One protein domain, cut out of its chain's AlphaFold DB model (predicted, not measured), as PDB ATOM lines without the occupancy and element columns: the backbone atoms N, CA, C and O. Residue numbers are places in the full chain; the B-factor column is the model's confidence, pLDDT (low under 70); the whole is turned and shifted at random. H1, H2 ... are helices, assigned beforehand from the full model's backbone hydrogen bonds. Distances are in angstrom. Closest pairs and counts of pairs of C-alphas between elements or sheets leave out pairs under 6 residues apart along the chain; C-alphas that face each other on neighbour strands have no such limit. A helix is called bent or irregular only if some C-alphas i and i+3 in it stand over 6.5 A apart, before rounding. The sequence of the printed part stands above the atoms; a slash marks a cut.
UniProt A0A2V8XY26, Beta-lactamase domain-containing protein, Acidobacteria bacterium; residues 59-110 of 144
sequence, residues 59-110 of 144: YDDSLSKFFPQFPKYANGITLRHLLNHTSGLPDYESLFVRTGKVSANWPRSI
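This is residues 59 to 110 of the 144 residues of the protein "Beta-lactamase domain-containing protein" of Acidobacteria bacterium (UniProt A0A2V8XY26). The model is a loose, elongated chain with the longest helix, H4, and a tail without named elements, residues 99 to 110, towards one end, and a small group of three short helices, H1, H2 and H3, at the other. Residues 84 to 91 bridge the two ends, and H4 meets none of the other helices. The printed part has 52 residues with four named helices, in the order H1, H2, H3, H4, and no named strand; the class is all helix, though the helices hold 21 of the 52 residues, under half. The whole is loose, with a radius of gyration of the C-alphas of 14.1 A, and the C-alphas span 39 by 22 by 14 A.

H4 is residues 92 to 98, 9.7 A from first to last C-alpha, running from C-alpha 92 at (1.952, 45.530, -19.444) to C-alpha 98 at (1.361, 51.176, -11.568). H3 is residues 79 to 83, 6.2 A long. H2 is residues 72 to 76, 8.5 A long; it is irregular, with C-alphas 73 and 76 lying 7.1 A apart. H1 is residues 63 to 66, 5.6 A long, and begins at C-alpha 63, at (-8.076, 32.832, -24.457).

H4 touches no helix. It is apart from H1, from H2 and from H3. H3 and H1 are close but not clearly touching, and their closest C-alphas, those of Leu 63 and Leu 79, are 6.6 A apart. H3 and H2 are apart, although they follow each other in the chain. H1 and H2 touch, with 5 pairs of C-alphas within 8 A; the closest C-alphas, those of Ser 64 and Asn 75, are 5.6 A apart. In H3 and H4 every O i to N i+4 pair is within hydrogen-bond range. H2 has 0 of 1 such pairs within range and 1 of 2 O i to N i+3 pairs, while H1 is too short for an O i to N i+4 pair and has its 1 O i to N i+3 pair within range.

The two C-alphas farthest apart, those of Asp 60 and Ser 109, are 39.2 A apart, and the first and last printed C-alphas, those of Tyr 59 and Ile 110, are 35.7 A apart. The printed part has no cut. The links from H1 to H2 and from H2 to H3 are tight, and the link from H3 to H4, with 8 residues, is short. The C-alphas of residues 99 to 110 lie 14 to 23 A from the mean of the C-alphas. The mean pLDDT of the printed part is 84.2, and residues 104 to 110 are under 70.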
ATOM      1  N   TYR A  59      -8.597  30.405 -34.801       98.00
ATOM      2  CA  TYR A  59      -8.448  31.839 -34.524       98.00
ATOM      3  C   TYR A  59      -9.547  32.381 -33.604       98.00
ATOM      4  O   TYR A  59      -9.333  33.370 -32.902       98.00
ATOM      5  N   ASP A  60     -10.704  31.726 -33.594       97.50
ATOM      6  CA  ASP A  60     -11.855  32.107 -32.783       97.50
ATOM      7  C   ASP A  60     -11.883  31.366 -31.433       97.50
ATOM      8  O   ASP A  60     -12.808  31.549 -30.642       97.50
ATOM      9  N   ASP A  61     -10.843  30.576 -31.124       96.88
ATOM     10  CA  ASP A  61     -10.646  30.048 -29.778       96.88
ATOM     11  C   ASP A  61     -10.489  31.205 -28.783       96.88
ATOM     12  O   ASP A  61      -9.643  32.093 -28.951       96.88
ATOM     13  N   SER A  62     -11.292  31.163 -27.718       95.50
ATOM     14  CA  SER A  62     -11.171  32.068 -26.576       95.50
ATOM     15  C   SER A  62      -9.860  31.827 -25.828       95.50
ATOM     16  O   SER A  62      -9.413  30.689 -25.670       95.50
ATOM     17  N   LEU A  63      -9.274  32.893 -25.285       92.88
ATOM     18  CA  LEU A  63      -8.076  32.832 -24.457       92.88
ATOM     19  C   LEU A  63      -8.262  31.912 -23.241       92.88
ATOM     20  O   LEU A  63      -7.338  31.191 -22.862       92.88
ATOM     21  N   SER A  64      -9.474  31.867 -22.684       93.19
ATOM     22  CA  SER A  64      -9.815  31.034 -21.525       93.19
ATOM     23  C   SER A  64      -9.761  29.531 -21.817       93.19
ATOM     24  O   SER A  64      -9.650  28.740 -20.886       93.19
ATOM     25  N   LYS A  65      -9.775  29.122 -23.097       94.06
ATOM     26  CA  LYS A  65      -9.510  27.731 -23.507       94.06
ATOM     27  C   LYS A  65      -8.091  27.296 -23.136       94.06
ATOM     28  O   LYS A  65      -7.881  26.150 -22.755       94.06
ATOM     29  N   PHE A  66      -7.124  28.202 -23.274       93.62
ATOM     30  CA  PHE A  66      -5.704  27.932 -23.033       93.62
ATOM     31  C   PHE A  66      -5.275  28.321 -21.617       93.62
ATOM     32  O   PHE A  66      -4.371  27.707 -21.054       93.62
ATOM     33  N   PHE A  67      -5.932  29.327 -21.037       93.38
ATOM     34  CA  PHE A  67      -5.627  29.861 -19.714       93.38
ATOM     35  C   PHE A  67      -6.906  29.927 -18.866       93.38
ATOM     36  O   PHE A  67      -7.486  31.000 -18.714       93.38
ATOM     37  N   PRO A  68      -7.379  28.803 -18.299       90.88
ATOM     38  CA  PRO A  68      -8.645  28.757 -17.559       90.88
ATOM     39  C   PRO A  68      -8.666  29.647 -16.304       90.88
ATOM     40  O   PRO A  68      -9.731  30.018 -15.823       90.88
ATOM     41  N   GLN A  69      -7.495  30.017 -15.783       92.19
ATOM     42  CA  GLN A  69      -7.328  30.927 -14.654       92.19
ATOM     43  C   GLN A  69      -7.374  32.417 -15.034       92.19
ATOM     44  O   GLN A  69      -7.211  33.269 -14.158       92.19
ATOM     45  N   PHE A  70      -7.538  32.762 -16.318       88.81
ATOM     46  CA  PHE A  70      -7.633  34.164 -16.716       88.81
ATOM     47  C   PHE A  70      -8.901  34.821 -16.143       88.81
ATOM     48  O   PHE A  70      -9.933  34.164 -15.979       88.81
ATOM     49  N   PRO A  71      -8.859  36.130 -15.838       88.00
ATOM     50  CA  PRO A  71     -10.028  36.838 -15.336       88.00
ATOM     51  C   PRO A  71     -11.231  36.725 -16.281       88.00
ATOM     52  O   PRO A  71     -11.078  36.822 -17.497       88.00
ATOM     53  N   LYS A  72     -12.446  36.636 -15.723       87.94
ATOM     54  CA  LYS A  72     -13.692  36.470 -16.500       87.94
ATOM     55  C   LYS A  72     -13.892  37.518 -17.603       87.94
ATOM     56  O   LYS A  72     -14.493  37.202 -18.625       87.94
ATOM     57  N   TYR A  73     -13.383  38.741 -17.423       87.00
ATOM     58  CA  TYR A  73     -13.477  39.796 -18.442       87.00
ATOM     59  C   TYR A  73     -12.754  39.426 -19.748       87.00
ATOM     60  O   TYR A  73     -13.101  39.938 -20.808       87.00
ATOM     61  N   ALA A  74     -11.770  38.525 -19.690       86.25
ATOM     62  CA  ALA A  74     -10.996  38.085 -20.842       86.25
ATOM     63  C   ALA A  74     -11.647  36.924 -21.613       86.25
ATOM     64  O   ALA A  74     -11.137  36.540 -22.662       86.25
ATOM     65  N   ASN A  75     -12.788  36.390 -21.154       90.06
ATOM     66  CA  ASN A  75     -13.459  35.259 -21.806       90.06
ATOM     67  C   ASN A  75     -13.865  35.551 -23.262       90.06
ATOM     68  O   ASN A  75     -13.897  34.634 -24.080       90.06
ATOM     69  N   GLY A  76     -14.158  36.813 -23.597       93.88
ATOM     70  CA  GLY A  76     -14.485  37.239 -24.964       93.88
ATOM     71  C   GLY A  76     -13.269  37.500 -25.863       93.88
ATOM     72  O   GLY A  76     -13.426  37.825 -27.039       93.88
ATOM     73  N   ILE A  77     -12.048  37.392 -25.335       96.81
ATOM     74  CA  ILE A  77     -10.821  37.645 -26.092       96.81
ATOM     75  C   ILE A  77     -10.438  36.370 -26.838       96.81
ATOM     76  O   ILE A  77     -10.299  35.318 -26.224       96.81
ATOM     77  N   THR A  78     -10.234  36.463 -28.151       97.50
ATOM     78  CA  THR A  78      -9.875  35.336 -29.015       97.50
ATOM     79  C   THR A  78      -8.427  35.450 -29.477       97.50
ATOM     80  O   THR A  78      -7.814  36.522 -29.392       97.50
ATOM     81  N   LEU A  79      -7.879  34.368 -30.033       97.12
ATOM     82  CA  LEU A  79      -6.572  34.415 -30.695       97.12
ATOM     83  C   LEU A  79      -6.536  35.456 -31.825       97.12
ATOM     84  O   LEU A  79      -5.540  36.163 -31.976       97.12
ATOM     85  N   ARG A  80      -7.635  35.628 -32.571       98.12
ATOM     86  CA  ARG A  80      -7.781  36.668 -33.602       98.12
ATOM     87  C   ARG A  80      -7.608  38.074 -33.034       98.12
ATOM     88  O   ARG A  80      -6.949  38.896 -33.669       98.12
ATOM     89  N   HIS A  81      -8.156  38.354 -31.853       97.75
ATOM     90  CA  HIS A  81      -7.973  39.651 -31.199       97.75
ATOM     91  C   HIS A  81      -6.506  39.900 -30.824       97.75
ATOM     92  O   HIS A  81      -6.011  41.016 -30.977       97.75
ATOM     93  N   LEU A  82      -5.786  38.866 -30.376       96.00
ATOM     94  CA  LEU A  82      -4.360  38.978 -30.048       96.00
ATOM     95  C   LEU A  82      -3.496  39.212 -31.292       96.00
ATOM     96  O   LEU A  82      -2.647  40.099 -31.278       96.00
ATOM     97  N   LEU A  83      -3.746  38.466 -32.373       97.25
ATOM     98  CA  LEU A  83      -3.021  38.597 -33.643       97.25
ATOM     99  C   LEU A  83      -3.171  39.987 -34.281       97.25
ATOM    100  O   LEU A  83      -2.272  40.427 -34.991       97.25
ATOM    101  N   ASN A  84      -4.287  40.674 -34.019       96.88
ATOM    102  CA  ASN A  84      -4.604  41.977 -34.609       96.88
ATOM    103  C   ASN A  84      -4.466  43.154 -33.636       96.88
ATOM    104  O   ASN A  84      -4.817  44.274 -33.994       96.88
ATOM    105  N   HIS A  85      -3.969  42.932 -32.415       94.69
ATOM    106  CA  HIS A  85      -3.866  43.973 -31.385       94.69
ATOM    107  C   HIS A  85      -5.209  44.656 -31.035       94.69
ATOM    108  O   HIS A  85      -5.250  45.846 -30.736       94.69
ATOM    109  N   THR A  86      -6.313  43.900 -31.026       96.06
ATOM    110  CA  THR A  86      -7.678  44.398 -30.747       96.06
ATOM    111  C   THR A  86      -8.325  43.769 -29.508       96.06
ATOM    112  O   THR A  86      -9.532  43.858 -29.316       96.06
ATOM    113  N   SER A  87      -7.536  43.136 -28.634       93.88
ATOM    114  CA  SER A  87      -8.044  42.430 -27.445       93.88
ATOM    115  C   SER A  87      -8.521  43.329 -26.308       93.88
ATOM    116  O   SER A  87      -9.234  42.853 -25.430       93.88
ATOM    117  N   GLY A  88      -8.089  44.593 -26.276       90.69
ATOM    118  CA  GLY A  88      -8.362  45.499 -25.158       90.69
ATOM    119  C   GLY A  88      -7.644  45.122 -23.854       90.69
ATOM    120  O   GLY A  88      -7.976  45.669 -22.804       90.69
ATOM    121  N   LEU A  89      -6.668  44.203 -23.893       89.38
ATOM    122  CA  LEU A  89      -5.845  43.900 -22.721       89.38
ATOM    123  C   LEU A  89      -5.023  45.134 -22.314       89.38
ATOM    124  O   LEU A  89      -4.487  45.816 -23.193       89.38
ATOM    125  N   PRO A  90      -4.884  45.418 -21.004       84.69
ATOM    126  CA  PRO A  90      -4.054  46.520 -20.544       84.69
ATOM    127  C   PRO A  90      -2.596  46.345 -20.968       84.69
ATOM    128  O   PRO A  90      -2.055  45.238 -20.928       84.69
ATOM    129  N   ASP A  91      -1.953  47.457 -21.314       82.19
ATOM    130  CA  ASP A  91      -0.528  47.474 -21.611       82.19
ATOM    131  C   ASP A  91       0.296  47.076 -20.375       82.19
ATOM    132  O   ASP A  91       0.134  47.637 -19.286       82.19
ATOM    133  N   TYR A  92       1.188  46.104 -20.546       79.50
ATOM    134  CA  TYR A  92       1.952  45.530 -19.444       79.50
ATOM    135  C   TYR A  92       2.965  46.521 -18.849       79.50
ATOM    136  O   TYR A  92       3.222  46.462 -17.647       79.50
ATOM    137  N   GLU A  93       3.489  47.466 -19.637       76.69
ATOM    138  CA  GLU A  93       4.420  48.489 -19.142       76.69
ATOM    139  C   GLU A  93       3.699  49.432 -18.178       76.69
ATOM    140  O   GLU A  93       4.163  49.664 -17.058       76.69
ATOM    141  N   SER A  94       2.500  49.885 -18.559       77.38
ATOM    142  CA  SER A  94       1.639  50.691 -17.689       77.38
ATOM    143  C   SER A  94       1.289  49.966 -16.381       77.38
ATOM    144  O   SER A  94       1.277  50.574 -15.306       77.38
ATOM    145  N   LEU A  95       1.061  48.648 -16.444       79.88
ATOM    146  CA  LEU A  95       0.807  47.825 -15.263       79.88
ATOM    147  C   LEU A  95       2.039  47.720 -14.368       79.88
ATOM    148  O   LEU A  95       1.905  47.802 -13.146       79.88
ATOM    149  N   PHE A  96       3.232  47.541 -14.933       79.06
ATOM    150  CA  PHE A  96       4.445  47.432 -14.130       79.06
ATOM    151  C   PHE A  96       4.796  48.740 -13.423       79.06
ATOM    152  O   PHE A  96       5.182  48.699 -12.255       79.06
ATOM    153  N   VAL A  97       4.586  49.886 -14.073       79.06
ATOM    154  CA  VAL A  97       4.740  51.196 -13.423       79.06
ATOM    155  C   VAL A  97       3.714  51.353 -12.302       79.06
ATOM    156  O   VAL A  97       4.072  51.669 -11.169       79.06
ATOM    157  N   ARG A  98       2.434  51.055 -12.570       79.88
ATOM    158  CA  ARG A  98       1.361  51.176 -11.568       79.88
ATOM    159  C   ARG A  98       1.550  50.254 -10.364       79.88
ATOM    160  O   ARG A  98       1.157  50.603  -9.259       79.88
ATOM    161  N   THR A  99       2.117  49.070 -10.575       82.38
ATOM    162  CA  THR A  99       2.372  48.087  -9.509       82.38
ATOM    163  C   THR A  99       3.703  48.311  -8.788       82.38
ATOM    164  O   THR A  99       4.049  47.516  -7.920       82.38
ATOM    165  N   GLY A 100       4.455  49.362  -9.139       78.75
ATOM    166  CA  GLY A 100       5.757  49.666  -8.542       78.75
ATOM    167  C   GLY A 100       6.860  48.666  -8.905       78.75
ATOM    168  O   GLY A 100       7.924  48.690  -8.295       78.75
ATOM    169  N   LYS A 101       6.624  47.787  -9.891       76.62
ATOM    170  CA  LYS A 101       7.614  46.811 -10.378       76.62
ATOM    171  C   LYS A 101       8.696  47.454 -11.247       76.62
ATOM    172  O   LYS A 101       9.794  46.918 -11.336       76.62
ATOM    173  N   VAL A 102       8.397  48.598 -11.862       73.19
ATOM    174  CA  VAL A 102       9.386  49.508 -12.461       73.19
ATOM    175  C   VAL A 102       9.120  50.935 -12.004       73.19
ATOM    176  O   VAL A 102       7.990  51.300 -11.679       73.19
ATOM    177  N   SER A 103      10.178  51.747 -11.978       71.06
ATOM    178  CA  SER A 103      10.069  53.164 -11.642       71.06
ATOM    179  C   SER A 103       9.249  53.912 -12.697       71.06
ATOM    180  O   SER A 103       9.279  53.574 -13.879       71.06
ATOM    181  N   ALA A 104       8.574  54.991 -12.301       67.38
ATOM    182  CA  ALA A 104       7.860  55.872 -13.233       67.38
ATOM    183  C   ALA A 104       8.775  56.538 -14.287       67.38
ATOM    184  O   ALA A 104       8.294  57.139 -15.246       67.38
ATOM    185  N   ASN A 105      10.097  56.431 -14.111       65.12
ATOM    186  CA  ASN A 105      11.110  56.936 -15.032       65.12
ATOM    187  C   ASN A 105      11.581  55.872 -16.043       65.12
ATOM    188  O   ASN A 105      12.386  56.181 -16.918       65.12
ATOM    189  N   TRP A 106      11.059  54.647 -15.979       54.69
ATOM    190  CA  TRP A 106      11.160  53.632 -17.030       54.69
ATOM    191  C   TRP A 106      10.151  53.955 -18.151       54.69
ATOM    192  O   TRP A 106       8.992  54.212 -17.824       54.69
ATOM    193  N   PRO A 107      10.520  53.997 -19.452       54.12
ATOM    194  CA  PRO A 107      11.742  53.506 -20.105       54.12
ATOM    195  C   PRO A 107      12.852  54.560 -20.321       54.12
ATOM    196  O   PRO A 107      13.806  54.290 -21.053       54.12
ATOM    197  N   ARG A 108      12.788  55.762 -19.716       47.31
ATOM    198  CA  ARG A 108      13.852  56.779 -19.896       47.31
ATOM    199  C   ARG A 108      15.217  56.286 -19.413       47.31
ATOM    200  O   ARG A 108      16.215  56.699 -19.976       47.31
ATOM    201  N   SER A 109      15.262  55.368 -18.448       43.78
ATOM    202  CA  SER A 109      16.508  54.787 -17.933       43.78
ATOM    203  C   SER A 109      17.178  53.753 -18.852       43.78
ATOM    204  O   SER A 109      18.239  53.257 -18.497       43.78
ATOM    205  N   ILE A 110      16.595  53.408 -20.013       45.66
ATOM    206  CA  ILE A 110      17.296  52.645 -21.073       45.66
ATOM    207  C   ILE A 110      17.991  53.594 -22.070       45.66
ATOM    208  O   ILE A 110      18.725  53.161 -22.956       45.66
TER     209      ILE A 110